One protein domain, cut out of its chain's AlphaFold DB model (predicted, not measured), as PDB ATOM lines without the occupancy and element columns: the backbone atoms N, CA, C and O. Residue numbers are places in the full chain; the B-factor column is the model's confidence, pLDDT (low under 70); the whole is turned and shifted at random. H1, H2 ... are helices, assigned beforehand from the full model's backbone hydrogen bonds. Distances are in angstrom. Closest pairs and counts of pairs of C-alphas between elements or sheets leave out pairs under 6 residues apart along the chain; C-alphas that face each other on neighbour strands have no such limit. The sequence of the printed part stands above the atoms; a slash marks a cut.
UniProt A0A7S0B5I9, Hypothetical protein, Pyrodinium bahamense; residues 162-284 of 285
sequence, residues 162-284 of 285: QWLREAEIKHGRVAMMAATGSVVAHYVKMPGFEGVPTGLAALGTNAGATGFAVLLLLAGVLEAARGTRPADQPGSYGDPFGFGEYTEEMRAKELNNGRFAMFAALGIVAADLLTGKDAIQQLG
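What this domain is: This is residues 162 to 284 of the 285 residues of the protein "Hypothetical protein" of Pyrodinium bahamense (UniProt A0A7S0B5I9). Two long helices, H4 and H1, cross as an X and touch where they cross, while a third, H3, runs back past H1 on the side away from H4 with an open gap between. Short H2 stands at one end of that gap, a long loop at the other, and short H5 folds back onto H4 and H1. The printed part has 123 residues with five named helices, H1 to H5 in order, and no named strand: all helix. It is only just loose, close to compact, with a radius of gyration of the C-alphas of 16.9 A and spans of 46 by 30 by 26 A.

How they stand to each other: Begin at H4, residues 248 to 275, the hub. Its residues 255 to 268 alone touch H1, residues 162 to 187, at a steep tilt of 53 degrees, the same way; the closest C-alphas, of Gly 172 and Gly 258, are 3.9 A apart. H5, residues 279 to 282, touches H4, closest at C-alphas Ile 268 and Ala 279, 6.1 A, and residues 182 to 186 alone of H1, at Val 183 and Ile 280, 6.8 A. H2, residues 200 to 204, only just touches H4, with 3 pairs of C-alphas within 8 A, the closest Leu 200 and Asp 272 at 6.5 A. H2 and H3, residues 206 to 226, touch only at the corner, closest at C-alphas Leu 203 and Ala 209, 4.8 A. H3 is apart from H1 and H4. Every O i to N i+4 pair is within hydrogen-bond range in H3, 19 of 22 in H1, 23 of 24 in H4 and 0 of 1 in H2, where 2 of 2 O i to N i+3 pairs are; H5 is too short for an i+4 pair.

Where its parts are: Find C-alpha 248 at (-48.393, 32.549, 70.390); from there H4 runs 40.3 A to C-alpha 275. H1 starts at C-alpha 162, (-56.283, 28.451, 83.268), and covers 38.4 A; H3 covers 30.5 A, ending at C-alpha 226, (-42.603, 17.084, 88.228).

The domain as a whole: The farthest C-alphas, of Pro 230 and Gly 284, are 47.4 A apart, and the printed part has no cut. The links H1 to H2 and H3 to H4 are long; residues 214 to 225 of H3 and 239 to 245 stand free. Look for pLDDT under 70 at residues 190 to 198, 201 to 203, 226 to 246 and 276 to 284.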
ATOM      1  N   GLN A 162     -57.655  28.883  83.575       75.50
ATOM      2  CA  GLN A 162     -56.283  28.451  83.268       75.50
ATOM      3  C   GLN A 162     -56.103  26.936  83.417       75.50
ATOM      4  O   GLN A 162     -55.437  26.324  82.591       75.50
ATOM      5  N   TRP A 163     -56.743  26.318  84.413       77.44
ATOM      6  CA  TRP A 163     -56.704  24.869  84.602       77.44
ATOM      7  C   TRP A 163     -57.406  24.135  83.458       77.44
ATOM      8  O   TRP A 163     -56.913  23.117  82.982       77.44
ATOM      9  N   LEU A 164     -58.536  24.665  82.975       81.50
ATOM     10  CA  LEU A 164     -59.230  24.107  81.810       81.50
ATOM     11  C   LEU A 164     -58.361  24.196  80.550       81.50
ATOM     12  O   LEU A 164     -58.265  23.221  79.807       81.50
ATOM     13  N   ARG A 165     -57.661  25.319  80.351       81.62
ATOM     14  CA  ARG A 165     -56.714  25.487  79.239       81.62
ATOM     15  C   ARG A 165     -55.510  24.547  79.353       81.62
ATOM     16  O   ARG A 165     -55.094  23.948  78.366       81.62
ATOM     17  N   GLU A 166     -54.954  24.379  80.548       80.88
ATOM     18  CA  GLU A 166     -53.878  23.413  80.791       80.88
ATOM     19  C   GLU A 166     -54.334  21.979  80.529       80.88
ATOM     20  O   GLU A 166     -53.603  21.205  79.908       80.88
ATOM     21  N   ALA A 167     -55.544  21.629  80.967       83.88
ATOM     22  CA  ALA A 167     -56.133  20.329  80.702       83.88
ATOM     23  C   ALA A 167     -56.307  20.104  79.194       83.88
ATOM     24  O   ALA A 167     -55.913  19.044  78.712       83.88
ATOM     25  N   GLU A 168     -56.815  21.087  78.443       86.69
ATOM     26  CA  GLU A 168     -56.939  21.026  76.978       86.69
ATOM     27  C   GLU A 168     -55.585  20.708  76.319       86.69
ATOM     28  O   GLU A 168     -55.478  19.766  75.534       86.69
ATOM     29  N   ILE A 169     -54.518  21.412  76.706       85.25
ATOM     30  CA  ILE A 169     -53.173  21.209  76.144       85.25
ATOM     31  C   ILE A 169     -52.599  19.834  76.525       85.25
ATOM     32  O   ILE A 169     -52.042  19.142  75.669       85.25
ATOM     33  N   LYS A 170     -52.740  19.393  77.784       85.81
ATOM     34  CA  LYS A 170     -52.258  18.064  78.212       85.81
ATOM     35  C   LYS A 170     -52.971  16.944  77.454       85.81
ATOM     36  O   LYS A 170     -52.307  16.048  76.936       85.81
ATOM     37  N   HIS A 171     -54.297  17.014  77.348       89.50
ATOM     38  CA  HIS A 171     -55.069  16.029  76.591       89.50
ATOM     39  C   HIS A 171     -54.730  16.087  75.099       89.50
ATOM     40  O   HIS A 171     -54.616  15.038  74.474       89.50
ATOM     41  N   GLY A 172     -54.488  17.277  74.539       88.94
ATOM     42  CA  GLY A 172     -54.130  17.445  73.131       88.94
ATOM     43  C   GLY A 172     -52.794  16.783  72.803       88.94
ATOM     44  O   GLY A 172     -52.697  16.037  71.832       88.94
ATOM     45  N   ARG A 173     -51.778  16.966  73.654       91.31
ATOM     46  CA  ARG A 173     -50.469  16.302  73.514       91.31
ATOM     47  C   ARG A 173     -50.574  14.786  73.607       91.31
ATOM     48  O   ARG A 173     -50.003  14.082  72.778       91.31
ATOM     49  N   VAL A 174     -51.321  14.282  74.589       89.38
ATOM     50  CA  VAL A 174     -51.538  12.837  74.744       89.38
ATOM     51  C   VAL A 174     -52.299  12.275  73.541       89.38
ATOM     52  O   VAL A 174     -51.910  11.233  73.024       89.38
ATOM     53  N   ALA A 175     -53.315  12.980  73.041       90.38
ATOM     54  CA  ALA A 175     -54.086  12.560  71.874       90.38
ATOM     55  C   ALA A 175     -53.254  12.554  70.582       90.38
ATOM     56  O   ALA A 175     -53.341  11.602  69.812       90.38
ATOM     57  N   MET A 176     -52.397  13.558  70.364       91.81
ATOM     58  CA  MET A 176     -51.473  13.590  69.220       91.81
ATOM     59  C   MET A 176     -50.501  12.399  69.238       91.81
ATOM     60  O   MET A 176     -50.295  11.745  68.210       91.81
ATOM     61  N   MET A 177     -49.952  12.072  70.414       89.06
ATOM     62  CA  MET A 177     -49.085  10.902  70.594       89.06
ATOM     63  C   MET A 177     -49.852   9.587  70.426       89.06
ATOM     64  O   MET A 177     -49.327   8.655  69.822       89.06
ATOM     65  N   ALA A 178     -51.092   9.509  70.914       87.00
ATOM     66  CA  ALA A 178     -51.933   8.321  70.795       87.00
ATOM     67  C   ALA A 178     -52.328   8.037  69.339       87.00
ATOM     68  O   ALA A 178     -52.173   6.907  68.885       87.00
ATOM     69  N   ALA A 179     -52.772   9.054  68.594       86.88
ATOM     70  CA  ALA A 179     -53.169   8.912  67.193       86.88
ATOM     71  C   ALA A 179     -51.984   8.550  66.282       86.88
ATOM     72  O   ALA A 179     -52.115   7.724  65.385       86.88
ATOM     73  N   THR A 180     -50.804   9.128  66.521       86.44
ATOM     74  CA  THR A 180     -49.597   8.743  65.768       86.44
ATOM     75  C   THR A 180     -49.111   7.354  66.188       86.44
ATOM     76  O   THR A 180     -48.694   6.556  65.352       86.44
ATOM     77  N   GLY A 181     -49.184   7.044  67.486       85.06
ATOM     78  CA  GLY A 181     -48.767   5.763  68.047       85.06
ATOM     79  C   GLY A 181     -49.586   4.586  67.525       85.06
ATOM     80  O   GLY A 181     -48.997   3.555  67.207       85.06
ATOM     81  N   SER A 182     -50.904   4.739  67.371       80.19
ATOM     82  CA  SER A 182     -51.753   3.696  66.785       80.19
ATOM     83  C   SER A 182     -51.385   3.422  65.327       80.19
ATOM     84  O   SER A 182     -51.218   2.267  64.959       80.19
ATOM     85  N   VAL A 183     -51.137   4.458  64.518       81.00
ATOM     86  CA  VAL A 183     -50.712   4.306  63.113       81.00
ATOM     87  C   VAL A 183     -49.331   3.644  63.013       81.00
ATOM     88  O   VAL A 183     -49.134   2.726  62.219       81.00
ATOM     89  N   VAL A 184     -48.360   4.064  63.830       83.12
ATOM     90  CA  VAL A 184     -46.990   3.510  63.797       83.12
ATOM     91  C   VAL A 184     -46.942   2.058  64.286       83.12
ATOM     92  O   VAL A 184     -46.152   1.273  63.756       83.12
ATOM     93  N   ALA A 185     -47.796   1.676  65.241       75.75
ATOM     94  CA  ALA A 185     -47.838   0.323  65.802       75.75
ATOM     95  C   ALA A 185     -48.120  -0.771  64.753       75.75
ATOM     96  O   ALA A 185     -47.703  -1.920  64.926       75.75
ATOM     97  N   HIS A 186     -48.767  -0.419  63.640       71.31
ATOM     98  CA  HIS A 186     -48.956  -1.320  62.505       71.31
ATOM     99  C   HIS A 186     -47.660  -1.634  61.757       71.31
ATOM    100  O   HIS A 186     -47.424  -2.789  61.400       71.31
ATOM    101  N   TYR A 187     -46.836  -0.612  61.511       75.56
ATOM    102  CA  TYR A 187     -45.664  -0.702  60.639       75.56
ATOM    103  C   TYR A 187     -44.408  -1.167  61.371       75.56
ATOM    104  O   TYR A 187     -43.588  -1.881  60.797       75.56
ATOM    105  N   VAL A 188     -44.240  -0.763  62.631       77.00
ATOM    106  CA  VAL A 188     -43.034  -1.048  63.412       77.00
ATOM    107  C   VAL A 188     -43.428  -1.784  64.686       77.00
ATOM    108  O   VAL A 188     -43.867  -1.181  65.663       77.00
ATOM    109  N   LYS A 189     -43.236  -3.106  64.687       72.94
ATOM    110  CA  LYS A 189     -43.334  -3.924  65.900       72.94
ATOM    111  C   LYS A 189     -41.973  -3.980  66.585       72.94
ATOM    112  O   LYS A 189     -40.961  -4.252  65.943       72.94
ATOM    113  N   MET A 190     -41.942  -3.715  67.889       68.38
ATOM    114  CA  MET A 190     -40.711  -3.845  68.669       68.38
ATOM    115  C   MET A 190     -40.315  -5.329  68.780       68.38
ATOM    116  O   MET A 190     -41.197  -6.168  69.002       68.38
ATOM    117  N   PRO A 191     -39.015  -5.665  68.658       65.81
ATOM    118  CA  PRO A 191     -38.547  -7.040  68.809       65.81
ATOM    119  C   PRO A 191     -38.910  -7.537  70.216       65.81
ATOM    120  O   PRO A 191     -38.524  -6.930  71.214       65.81
ATOM    121  N   GLY A 192     -39.717  -8.599  70.291       63.97
ATOM    122  CA  GLY A 192     -40.317  -9.104  71.538       63.97
ATOM    123  C   GLY A 192     -41.847  -8.970  71.640       63.97
ATOM    124  O   GLY A 192     -42.434  -9.559  72.544       63.97
ATOM    125  N   PHE A 193     -42.504  -8.274  70.701       63.03
ATOM    126  CA  PHE A 193     -43.972  -8.108  70.637       63.03
ATOM    127  C   PHE A 193     -44.607  -8.661  69.345       63.03
ATOM    128  O   PHE A 193     -45.734  -8.322  68.996       63.03
ATOM    129  N   GLU A 194     -43.906  -9.538  68.627       65.12
ATOM    130  CA  GLU A 194     -44.310 -10.027  67.297       65.12
ATOM    131  C   GLU A 194     -45.619 -10.838  67.296       65.12
ATOM    132  O   GLU A 194     -46.328 -10.855  66.294       65.12
ATOM    133  N   GLY A 195     -45.967 -11.463  68.425       62.38
ATOM    134  CA  GLY A 195     -47.201 -12.240  68.594       62.38
ATOM    135  C   GLY A 195     -48.400 -11.452  69.132       62.38
ATOM    136  O   GLY A 195     -49.421 -12.062  69.443       62.38
ATOM    137  N   VAL A 196     -48.287 -10.131  69.306       68.00
ATOM    138  CA  VAL A 196     -49.356  -9.310  69.894       68.00
ATOM    139  C   VAL A 196     -50.203  -8.677  68.779       68.00
ATOM    140  O   VAL A 196     -49.641  -8.025  67.894       68.00
ATOM    141  N   PRO A 197     -51.542  -8.859  68.791       66.81
ATOM    142  CA  PRO A 197     -52.434  -8.165  67.870       66.81
ATOM    143  C   PRO A 197     -52.339  -6.663  68.120       66.81
ATOM    144  O   PRO A 197     -52.237  -6.220  69.260       66.81
ATOM    145  N   THR A 198     -52.333  -5.888  67.049       67.06
ATOM    146  CA  THR A 198     -52.178  -4.441  67.114       67.06
ATOM    147  C   THR A 198     -53.525  -3.761  67.417       67.06
ATOM    148  O   THR A 198     -54.585  -4.384  67.304       67.06
ATOM    149  N   GLY A 199     -53.485  -2.525  67.922       70.19
ATOM    150  CA  GLY A 199     -54.668  -1.805  68.416       70.19
ATOM    151  C   GLY A 199     -55.070  -2.162  69.855       70.19
ATOM    152  O   GLY A 199     -54.293  -2.735  70.627       70.19
ATOM    153  N   LEU A 200     -56.304  -1.824  70.246       70.25
ATOM    154  CA  LEU A 200     -56.809  -2.020  71.620       70.25
ATOM    155  C   LEU A 200     -56.801  -3.496  72.078       70.25
ATOM    156  O   LEU A 200     -56.692  -3.788  73.271       70.25
ATOM    157  N   ALA A 201     -56.854  -4.433  71.127       66.50
ATOM    158  CA  ALA A 201     -56.765  -5.872  71.373       66.50
ATOM    159  C   ALA A 201     -55.414  -6.302  71.979       66.50
ATOM    160  O   ALA A 201     -55.346  -7.332  72.657       66.50
ATOM    161  N   ALA A 202     -54.355  -5.498  71.817       68.56
ATOM    162  CA  ALA A 202     -53.047  -5.734  72.426       68.56
ATOM    163  C   ALA A 202     -53.123  -5.821  73.958       68.56
ATOM    164  O   ALA A 202     -52.415  -6.626  74.572       68.56
ATOM    165  N   LEU A 203     -54.014  -5.038  74.578       68.62
ATOM    166  CA  LEU A 203     -54.202  -4.990  76.033       68.62
ATOM    167  C   LEU A 203     -54.783  -6.290  76.602       68.62
ATOM    168  O   LEU A 203     -54.601  -6.567  77.784       68.62
ATOM    169  N   GLY A 204     -55.448  -7.102  75.775       71.00
ATOM    170  CA  GLY A 204     -55.966  -8.412  76.170       71.00
ATOM    171  C   GLY A 204     -54.895  -9.504  76.255       71.00
ATOM    172  O   GLY A 204     -55.179 -10.601  76.732       71.00
ATOM    173  N   THR A 205     -53.665  -9.233  75.804       78.88
ATOM    174  CA  THR A 205     -52.553 -10.190  75.869       78.88
ATOM    175  C   THR A 205     -51.661  -9.936  77.080       78.88
ATOM    176  O   THR A 205     -51.388  -8.790  77.432       78.88
ATOM    177  N   ASN A 206     -51.124 -11.000  77.689       72.94
ATOM    178  CA  ASN A 206     -50.233 -10.882  78.853       72.94
ATOM    179  C   ASN A 206     -48.989 -10.017  78.559       72.94
ATOM    180  O   ASN A 206     -48.541  -9.257  79.419       72.94
ATOM    181  N   ALA A 207     -48.455 -10.101  77.335       75.75
ATOM    182  CA  ALA A 207     -47.308  -9.304  76.906       75.75
ATOM    183  C   ALA A 207     -47.676  -7.816  76.758       75.75
ATOM    184  O   ALA A 207     -46.984  -6.955  77.305       75.75
ATOM    185  N   GLY A 208     -48.794  -7.510  76.088       74.75
ATOM    186  CA  GLY A 208     -49.259  -6.135  75.888       74.75
ATOM    187  C   GLY A 208     -49.706  -5.450  77.181       74.75
ATOM    188  O   GLY A 208     -49.333  -4.303  77.422       74.75
ATOM    189  N   ALA A 209     -50.412  -6.162  78.064       79.31
ATOM    190  CA  ALA A 209     -50.829  -5.641  79.367       79.31
ATOM    191  C   ALA A 209     -49.631  -5.292  80.266       79.31
ATOM    192  O   ALA A 209     -49.624  -4.245  80.912       79.31
ATOM    193  N   THR A 210     -48.590  -6.133  80.270       80.44
ATOM    194  CA  THR A 210     -47.366  -5.870  81.047       80.44
ATOM    195  C   THR A 210     -46.615  -4.657  80.497       80.44
ATOM    196  O   THR A 210     -46.206  -3.790  81.268       80.44
ATOM    197  N   GLY A 211     -46.485  -4.544  79.169       80.69
ATOM    198  CA  GLY A 211     -45.887  -3.367  78.529       80.69
ATOM    199  C   GLY A 211     -46.652  -2.077  78.839       80.69
ATOM    200  O   GLY A 211     -46.049  -1.074  79.221       80.69
ATOM    201  N   PHE A 212     -47.983  -2.117  78.772       81.69
ATOM    202  CA  PHE A 212     -48.844  -0.991  79.130       81.69
ATOM    203  C   PHE A 212     -48.730  -0.606  80.613       81.69
ATOM    204  O   PHE A 212     -48.635   0.576  80.932       81.69
ATOM    205  N   ALA A 213     -48.662  -1.584  81.520       83.25
ATOM    206  CA  ALA A 213     -48.475  -1.333  82.948       83.25
ATOM    207  C   ALA A 213     -47.122  -0.662  83.248       83.25
ATOM    208  O   ALA A 213     -47.063   0.272  84.047       83.25
ATOM    209  N   VAL A 214     -46.046  -1.087  82.577       86.31
ATOM    210  CA  VAL A 214     -44.722  -0.452  82.701       86.31
ATOM    211  C   VAL A 214     -44.744   0.977  82.152       86.31
ATOM    212  O   VAL A 214     -44.208   1.880  82.794       86.31
ATOM    213  N   LEU A 215     -45.396   1.209  81.009       84.62
ATOM    214  CA  LEU A 215     -45.557   2.550  80.439       84.62
ATOM    215  C   LEU A 215     -46.373   3.471  81.354       84.62
ATOM    216  O   LEU A 215     -45.977   4.617  81.564       84.62
ATOM    217  N   LEU A 216     -47.464   2.976  81.946       86.06
ATOM    218  CA  LEU A 216     -48.253   3.729  82.923       86.06
ATOM    219  C   LEU A 216     -47.457   4.045  84.187       86.06
ATOM    220  O   LEU A 216     -47.548   5.160  84.697       86.06
ATOM    221  N   LEU A 217     -46.658   3.099  84.684       87.69
ATOM    222  CA  LEU A 217     -45.793   3.331  85.838       87.69
ATOM    223  C   LEU A 217     -44.760   4.415  85.521       87.69
ATOM    224  O   LEU A 217     -44.610   5.360  86.293       87.69
ATOM    225  N   LEU A 218     -44.094   4.327  84.369       86.94
ATOM    226  CA  LEU A 218     -43.134   5.332  83.922       86.94
ATOM    227  C   LEU A 218     -43.787   6.715  83.779       86.94
ATOM    228  O   LEU A 218     -43.248   7.702  84.279       86.94
ATOM    229  N   ALA A 219     -44.961   6.787  83.147       84.06
ATOM    230  CA  ALA A 219     -45.723   8.027  83.018       84.06
ATOM    231  C   ALA A 219     -46.116   8.596  84.391       84.06
ATOM    232  O   ALA A 219     -45.962   9.793  84.632       84.06
ATOM    233  N   GLY A 220     -46.544   7.735  85.319       83.56
ATOM    234  CA  GLY A 220     -46.870   8.108  86.692       83.56
ATOM    235  C   GLY A 220     -45.667   8.658  87.458       83.56
ATOM    236  O   GLY A 220     -45.787   9.678  88.133       83.56
ATOM    237  N   VAL A 221     -44.488   8.044  87.312       83.69
ATOM    238  CA  VAL A 221     -43.241   8.542  87.917       83.69
ATOM    239  C   VAL A 221     -42.854   9.903  87.338       83.69
ATOM    240  O   VAL A 221     -42.453  10.784  88.095       83.69
ATOM    241  N   LEU A 222     -42.997  10.110  86.027       80.44
ATOM    242  CA  LEU A 222     -42.670  11.385  85.380       80.44
ATOM    243  C   LEU A 222     -43.614  12.522  85.799       80.44
ATOM    244  O   LEU A 222     -43.141  13.637  86.031       80.44
ATOM    245  N   GLU A 223     -44.915  12.255  85.940       80.25
ATOM    246  CA  GLU A 223     -45.870  13.262  86.426       80.25
ATOM    247  C   GLU A 223     -45.661  13.536  87.928       80.25
ATOM    248  O   GLU A 223     -45.636  14.695  88.350       80.25
ATOM    249  N   ALA A 224     -45.398  12.500  88.737       76.69
ATOM    250  CA  ALA A 224     -45.128  12.644  90.170       76.69
ATOM    251  C   ALA A 224     -43.814  13.391  90.460       76.69
ATOM    252  O   ALA A 224     -43.770  14.249  91.342       76.69
ATOM    253  N   ALA A 225     -42.751  13.115  89.699       74.88
ATOM    254  CA  ALA A 225     -41.455  13.779  89.849       74.88
ATOM    255  C   ALA A 225     -41.500  15.274  89.487       74.88
ATOM    256  O   ALA A 225     -40.630  16.043  89.902       74.88
ATOM    257  N   ARG A 226     -42.497  15.705  88.708       65.25
ATOM    258  CA  ARG A 226     -42.603  17.084  88.228       65.25
ATOM    259  C   ARG A 226     -43.261  18.028  89.239       65.25
ATOM    260  O   ARG A 226     -42.856  19.192  89.312       65.25
ATOM    261  N   GLY A 227     -44.196  17.521  90.044       58.12
ATOM    262  CA  GLY A 227     -44.930  18.285  91.056       58.12
ATOM    263  C   GLY A 227     -45.864  19.360  90.475       58.12
ATOM    264  O   GLY A 227     -45.746  19.769  89.320       58.12
ATOM    265  N   THR A 228     -46.800  19.849  91.290       58.62
ATOM    266  CA  THR A 228     -47.706  20.956  90.942       58.62
ATOM    267  C   THR A 228     -46.955  22.286  91.001       58.62
ATOM    268  O   THR A 228     -46.964  22.990  92.010       58.62
ATOM    269  N   ARG A 229     -46.246  22.637  89.926       54.34
ATOM    270  CA  ARG A 229     -45.668  23.980  89.800       54.34
ATOM    271  C   ARG A 229     -46.772  24.967  89.410       54.34
ATOM    272  O   ARG A 229     -47.556  24.631  88.525       54.34
ATOM    273  N   PRO A 230     -46.831  26.166  90.016       52.09
ATOM    274  CA  PRO A 230     -47.650  27.242  89.476       52.09
ATOM    275  C   PRO A 230     -47.038  27.626  88.127       52.09
ATOM    276  O   PRO A 230     -45.946  28.191  88.072       52.09
ATOM    277  N   ALA A 231     -47.675  27.207  87.039       55.16
ATOM    278  CA  ALA A 231     -47.238  27.580  85.710       55.16
ATOM    279  C   ALA A 231     -47.606  29.054  85.492       55.16
ATOM    280  O   ALA A 231     -48.770  29.426  85.584       55.16
ATOM    281  N   ASP A 232     -46.607  29.895  85.210       57.59
ATOM    282  CA  ASP A 232     -46.813  31.316  84.880       57.59
ATOM    283  C   ASP A 232     -47.657  31.475  83.597       57.59
ATOM    284  O   ASP A 232     -48.308  32.495  83.380       57.59
ATOM    285  N   GLN A 233     -47.655  30.445  82.738       62.00
ATOM    286  CA  GLN A 233     -48.463  30.353  81.525       62.00
ATOM    287  C   GLN A 233     -48.996  28.921  81.338       62.00
ATOM    288  O   GLN A 233     -48.222  27.965  81.479       62.00
ATOM    289  N   PRO A 234     -50.277  28.757  80.961       60.62
ATOM    290  CA  PRO A 234     -50.892  27.445  80.808       60.62
ATOM    291  C   PRO A 234     -50.193  26.642  79.703       60.62
ATOM    292  O   PRO A 234     -50.082  27.095  78.566       60.62
ATOM    293  N   GLY A 235     -49.706  25.442  80.038       58.72
ATOM    294  CA  GLY A 235     -49.092  24.505  79.083       58.72
ATOM    295  C   GLY A 235     -47.582  24.663  78.841       58.72
ATOM    296  O   GLY A 235     -46.996  23.834  78.130       58.72
ATOM    297  N   SER A 236     -46.933  25.658  79.458       64.12
ATOM    298  CA  SER A 236     -45.477  25.825  79.389       64.12
ATOM    299  C   SER A 236     -44.774  24.877  80.360       64.12
ATOM    300  O   SER A 236     -44.841  25.036  81.578       64.12
ATOM    301  N   TYR A 237     -44.077  23.878  79.817       62.03
ATOM    302  CA  TYR A 237     -43.296  22.917  80.604       62.03
ATOM    303  C   TYR A 237     -41.815  23.304  80.763       62.03
ATOM    304  O   TYR A 237     -41.032  22.515  81.293       62.03
ATOM    305  N   GLY A 238     -41.451  24.534  80.381       61.00
ATOM    306  CA  GLY A 238     -40.064  24.990  80.272       61.00
ATOM    307  C   GLY A 238     -39.380  24.374  79.053       61.00
ATOM    308  O   GLY A 238     -39.614  23.209  78.729       61.00
ATOM    309  N   ASP A 239     -38.558  25.146  78.349       62.34
ATOM    310  CA  ASP A 239     -37.787  24.646  77.216       62.34
ATOM    311  C   ASP A 239     -36.413  24.135  77.694       62.34
ATOM    312  O   ASP A 239     -35.509  24.911  77.985       62.34
ATOM    313  N   PRO A 240     -36.180  22.814  77.779       58.66
ATOM    314  CA  PRO A 240     -34.874  22.303  78.202       58.66
ATOM    315  C   PRO A 240     -33.753  22.624  77.198       58.66
ATOM    316  O   PRO A 240     -32.580  22.530  77.547       58.66
ATOM    317  N   PHE A 241     -34.112  23.000  75.965       62.34
ATOM    318  CA  PHE A 241     -33.177  23.271  74.872       62.34
ATOM    319  C   PHE A 241     -33.080  24.750  74.466       62.34
ATOM    320  O   PHE A 241     -32.306  25.065  73.568       62.34
ATOM    321  N   GLY A 242     -33.802  25.666  75.122       59.81
ATOM    322  CA  GLY A 242     -33.589  27.107  74.933       59.81
ATOM    323  C   GLY A 242     -33.963  27.666  73.554       59.81
ATOM    324  O   GLY A 242     -33.507  28.754  73.211       59.81
ATOM    325  N   PHE A 243     -34.727  26.936  72.731       64.81
ATOM    326  CA  PHE A 243     -35.032  27.372  71.363       64.81
ATOM    327  C   PHE A 243     -35.951  28.600  71.315       64.81
ATOM    328  O   PHE A 243     -36.027  29.245  70.276       64.81
ATOM    329  N   GLY A 244     -36.635  28.969  72.407       60.53
ATOM    330  CA  GLY A 244     -37.432  30.202  72.453       60.53
ATOM    331  C   GLY A 244     -38.609  30.261  71.463       60.53
ATOM    332  O   GLY A 244     -39.271  31.290  71.368       60.53
ATOM    333  N   GLU A 245     -38.921  29.167  70.762       61.09
ATOM    334  CA  GLU A 245     -39.959  29.092  69.720       61.09
ATOM    335  C   GLU A 245     -41.384  28.905  70.273       61.09
ATOM    336  O   GLU A 245     -42.315  28.593  69.529       61.09
ATOM    337  N   TYR A 246     -41.606  29.112  71.576       64.25
ATOM    338  CA  TYR A 246     -42.946  29.061  72.174       64.25
ATOM    339  C   TYR A 246     -43.732  30.359  71.904       64.25
ATOM    340  O   TYR A 246     -44.219  31.021  72.825       64.25
ATOM    341  N   THR A 247     -43.838  30.751  70.633       75.81
ATOM    342  CA  THR A 247     -44.609  31.913  70.170       75.81
ATOM    343  C   THR A 247     -46.112  31.638  70.250       75.81
ATOM    344  O   THR A 247     -46.551  30.487  70.259       75.81
ATOM    345  N   GLU A 248     -46.929  32.689  70.327       73.88
ATOM    346  CA  GLU A 248     -48.393  32.549  70.390       73.88
ATOM    347  C   GLU A 248     -48.967  31.842  69.151       73.88
ATOM    348  O   GLU A 248     -49.894  31.041  69.269       73.88
ATOM    349  N   GLU A 249     -48.355  32.041  67.980       78.75
ATOM    350  CA  GLU A 249     -48.741  31.367  66.736       78.75
ATOM    351  C   GLU A 249     -48.534  29.848  66.791       78.75
ATOM    352  O   GLU A 249     -49.393  29.081  66.355       78.75
ATOM    353  N   MET A 250     -47.403  29.388  67.339       79.25
ATOM    354  CA  MET A 250     -47.125  27.954  67.476       79.25
ATOM    355  C   MET A 250     -48.068  27.298  68.484       79.25
ATOM    356  O   MET A 250     -48.501  26.169  68.268       79.25
ATOM    357  N   ARG A 251     -48.460  28.023  69.538       79.00
ATOM    358  CA  ARG A 251     -49.466  27.560  70.507       79.00
ATOM    359  C   ARG A 251     -50.846  27.422  69.877       79.00
ATOM    360  O   ARG A 251     -51.516  26.427  70.124       79.00
ATOM    361  N   ALA A 252     -51.263  28.387  69.056       82.69
ATOM    362  CA  ALA A 252     -52.532  28.301  68.337       82.69
ATOM    363  C   ALA A 252     -52.552  27.083  67.395       82.69
ATOM    364  O   ALA A 252     -53.509  26.311  67.399       82.69
ATOM    365  N   LYS A 253     -51.453  26.842  66.668       84.69
ATOM    366  CA  LYS A 253     -51.294  25.651  65.813       84.69
ATOM    367  C   LYS A 253     -51.309  24.348  66.614       84.69
ATOM    368  O   LYS A 253     -51.986  23.401  66.221       84.69
ATOM    369  N   GLU A 254     -50.589  24.295  67.737       87.38
ATOM    370  CA  GLU A 254     -50.591  23.143  68.644       87.38
ATOM    371  C   GLU A 254     -52.007  22.843  69.147       87.38
ATOM    372  O   GLU A 254     -52.431  21.689  69.154       87.38
ATOM    373  N   LEU A 255     -52.750  23.881  69.527       87.00
ATOM    374  CA  LEU A 255     -54.102  23.743  70.044       87.00
ATOM    375  C   LEU A 255     -55.072  23.219  68.982       87.00
ATOM    376  O   LEU A 255     -55.828  22.288  69.253       87.00
ATOM    377  N   ASN A 256     -55.021  23.765  67.768       87.62
ATOM    378  CA  ASN A 256     -55.891  23.344  66.671       87.62
ATOM    379  C   ASN A 256     -55.630  21.887  66.270       87.62
ATOM    380  O   ASN A 256     -56.565  21.091  66.149       87.62
ATOM    381  N   ASN A 257     -54.356  21.502  66.169       90.25
ATOM    382  CA  ASN A 257     -53.977  20.113  65.922       90.25
ATOM    383  C   ASN A 257     -54.365  19.207  67.098       90.25
ATOM    384  O   ASN A 257     -54.826  18.090  66.883       90.25
ATOM    385  N   GLY A 258     -54.237  19.691  68.335       89.12
ATOM    386  CA  GLY A 258     -54.651  18.977  69.540       89.12
ATOM    387  C   GLY A 258     -56.152  18.689  69.570       89.12
ATOM    388  O   GLY A 258     -56.538  17.550  69.828       89.12
ATOM    389  N   ARG A 259     -56.999  19.675  69.249       92.38
ATOM    390  CA  ARG A 259     -58.463  19.508  69.156       92.38
ATOM    391  C   ARG A 259     -58.838  18.463  68.110       92.38
ATOM    392  O   ARG A 259     -59.616  17.560  68.403       92.38
ATOM    393  N   PHE A 260     -58.238  18.536  66.922       90.38
ATOM    394  CA  PHE A 260     -58.441  17.533  65.876       90.38
ATOM    395  C   PHE A 260     -57.968  16.139  66.318       90.38
ATOM    396  O   PHE A 260     -58.685  15.153  66.149       90.38
ATOM    397  N   ALA A 261     -56.796  16.052  66.949       91.12
ATOM    398  CA  ALA A 261     -56.226  14.792  67.412       91.12
ATOM    399  C   ALA A 261     -57.074  14.114  68.498       91.12
ATOM    400  O   ALA A 261     -57.160  12.889  68.506       91.12
ATOM    401  N   MET A 262     -57.731  14.872  69.384       92.88
ATOM    402  CA  MET A 262     -58.662  14.298  70.366       92.88
ATOM    403  C   MET A 262     -59.824  13.566  69.683       92.88
ATOM    404  O   MET A 262     -60.162  12.451  70.083       92.88
ATOM    405  N   PHE A 263     -60.396  14.145  68.621       91.44
ATOM    406  CA  PHE A 263     -61.439  13.482  67.832       91.44
ATOM    407  C   PHE A 263     -60.896  12.293  67.037       91.44
ATOM    408  O   PHE A 263     -61.544  11.247  66.990       91.44
ATOM    409  N   ALA A 264     -59.699  12.415  66.458       88.56
ATOM    410  CA  ALA A 264     -59.059  11.326  65.725       88.56
ATOM    411  C   ALA A 264     -58.774  10.116  66.630       88.56
ATOM    412  O   ALA A 264     -59.113   8.991  66.274       88.56
ATOM    413  N   ALA A 265     -58.221  10.338  67.826       86.94
ATOM    414  CA  ALA A 265     -57.952   9.279  68.795       86.94
ATOM    415  C   ALA A 265     -59.245   8.574  69.240       86.94
ATOM    416  O   ALA A 265     -59.285   7.345  69.288       86.94
ATOM    417  N   LEU A 266     -60.317   9.331  69.503       88.19
ATOM    418  CA  LEU A 266     -61.625   8.754  69.819       88.19
ATOM    419  C   LEU A 266     -62.173   7.918  68.653       88.19
ATOM    420  O   LEU A 266     -62.686   6.824  68.879       88.19
ATOM    421  N   GLY A 267     -62.042   8.410  67.419       87.75
ATOM    422  CA  GLY A 267     -62.453   7.695  66.212       87.75
ATOM    423  C   GLY A 267     -61.704   6.378  66.031       87.75
ATOM    424  O   GLY A 267     -62.336   5.357  65.782       87.75
ATOM    425  N   ILE A 268     -60.384   6.380  66.230       85.12
ATOM    426  CA  ILE A 268     -59.543   5.176  66.146       85.12
ATOM    427  C   ILE A 268     -59.971   4.148  67.197       85.12
ATOM    428  O   ILE A 268     -60.234   2.998  66.857       85.12
ATOM    429  N   VAL A 269     -60.138   4.565  68.457       83.88
ATOM    430  CA  VAL A 269     -60.578   3.661  69.532       83.88
ATOM    431  C   VAL A 269     -61.981   3.108  69.263       83.88
ATOM    432  O   VAL A 269     -62.224   1.918  69.457       83.88
ATOM    433  N   ALA A 270     -62.915   3.943  68.801       84.38
ATOM    434  CA  ALA A 270     -64.267   3.502  68.465       84.38
ATOM    435  C   ALA A 270     -64.267   2.503  67.300       84.38
ATOM    436  O   ALA A 270     -64.997   1.510  67.334       84.38
ATOM    437  N   ALA A 271     -63.439   2.738  66.285       82.50
ATOM    438  CA  ALA A 271     -63.358   1.879  65.116       82.50
ATOM    439  C   ALA A 271     -62.688   0.530  65.436       82.50
ATOM    440  O   ALA A 271     -63.182  -0.511  64.995       82.50
ATOM    441  N   ASP A 272     -61.645   0.525  66.274       78.31
ATOM    442  CA  ASP A 272     -61.022  -0.695  66.810       78.31
ATOM    443  C   ASP A 272     -62.039  -1.551  67.579       78.31
ATOM    444  O   ASP A 272     -62.109  -2.766  67.390       78.31
ATOM    445  N   LEU A 273     -62.870  -0.921  68.418       78.56
ATOM    446  CA  LEU A 273     -63.902  -1.618  69.194       78.56
ATOM    447  C   LEU A 273     -65.025  -2.187  68.317       78.56
ATOM    448  O   LEU A 273     -65.544  -3.262  68.612       78.56
ATOM    449  N   LEU A 274     -65.417  -1.479  67.255       77.69
ATOM    450  CA  LEU A 274     -66.512  -1.892  66.372       77.69
ATOM    451  C   LEU A 274     -66.096  -2.973  65.373       77.69
ATOM    452  O   LEU A 274     -66.880  -3.875  65.081       77.69
ATOM    453  N   THR A 275     -64.891  -2.873  64.816       70.50
ATOM    454  CA  THR A 275     -64.443  -3.763  63.734       70.50
ATOM    455  C   THR A 275     -63.570  -4.912  64.225       70.50
ATOM    456  O   THR A 275     -63.420  -5.902  63.504       70.50
ATOM    457  N   GLY A 276     -62.982  -4.794  65.422       64.25
ATOM    458  CA  GLY A 276     -61.998  -5.743  65.943       64.25
ATOM    459  C   GLY A 276     -60.727  -5.838  65.090       64.25
ATOM    460  O   GLY A 276     -59.958  -6.786  65.248       64.25
ATOM    461  N   LYS A 277     -60.532  -4.900  64.159       65.81
ATOM    462  CA  LYS A 277     -59.379  -4.791  63.265       65.81
ATOM    463  C   LYS A 277     -58.646  -3.509  63.591       65.81
ATOM    464  O   LYS A 277     -59.269  -2.530  63.983       65.81
ATOM    465  N   ASP A 278     -57.343  -3.520  63.392       62.84
ATOM    466  CA  ASP A 278     -56.511  -2.371  63.715       62.84
ATOM    467  C   ASP A 278     -56.708  -1.224  62.697       62.84
ATOM    468  O   ASP A 278     -57.129  -1.462  61.558       62.84
ATOM    469  N   ALA A 279     -56.409   0.013  63.091       60.66
ATOM    470  CA  ALA A 279     -56.817   1.248  62.404       60.66
ATOM    471  C   ALA A 279     -56.515   1.292  60.887       60.66
ATOM    472  O   ALA A 279     -57.357   1.691  60.085       60.66
ATOM    473  N   ILE A 280     -55.332   0.850  60.466       63.78
ATOM    474  CA  ILE A 280     -54.904   0.785  59.057       63.78
ATOM    475  C   ILE A 280     -55.496  -0.428  58.336       63.78
ATOM    476  O   ILE A 280     -55.858  -0.336  57.165       63.78
ATOM    477  N   GLN A 281     -55.699  -1.539  59.042       64.81
ATOM    478  CA  GLN A 281     -56.299  -2.742  58.467       64.81
ATOM    479  C   GLN A 281     -57.771  -2.507  58.081       64.81
ATOM    480  O   GLN A 281     -58.304  -3.164  57.184       64.81
ATOM    481  N   GLN A 282     -58.434  -1.546  58.730       61.97
ATOM    482  CA  GLN A 282     -59.762  -1.068  58.342       61.97
ATOM    483  C   GLN A 282     -59.740  -0.234  57.054       61.97
ATOM    484  O   GLN A 282     -60.709  -0.260  56.298       61.97
ATOM    485  N   LEU A 283     -58.633   0.458  56.776       69.00
ATOM    486  CA  LEU A 283     -58.423   1.218  55.540       69.00
ATOM    487  C   LEU A 283     -58.054   0.319  54.344       69.00
ATOM    488  O   LEU A 283     -57.898   0.821  53.233       69.00
ATOM    489  N   GLY A 284     -57.960  -1.002  54.546       58.72
ATOM    490  CA  GLY A 284     -57.672  -1.980  53.493       58.72
ATOM    491  C   GLY A 284     -56.195  -2.066  53.095       58.72
ATOM    492  O   GLY A 284     -55.900  -2.582  52.017       58.72
TER     493      GLY A 284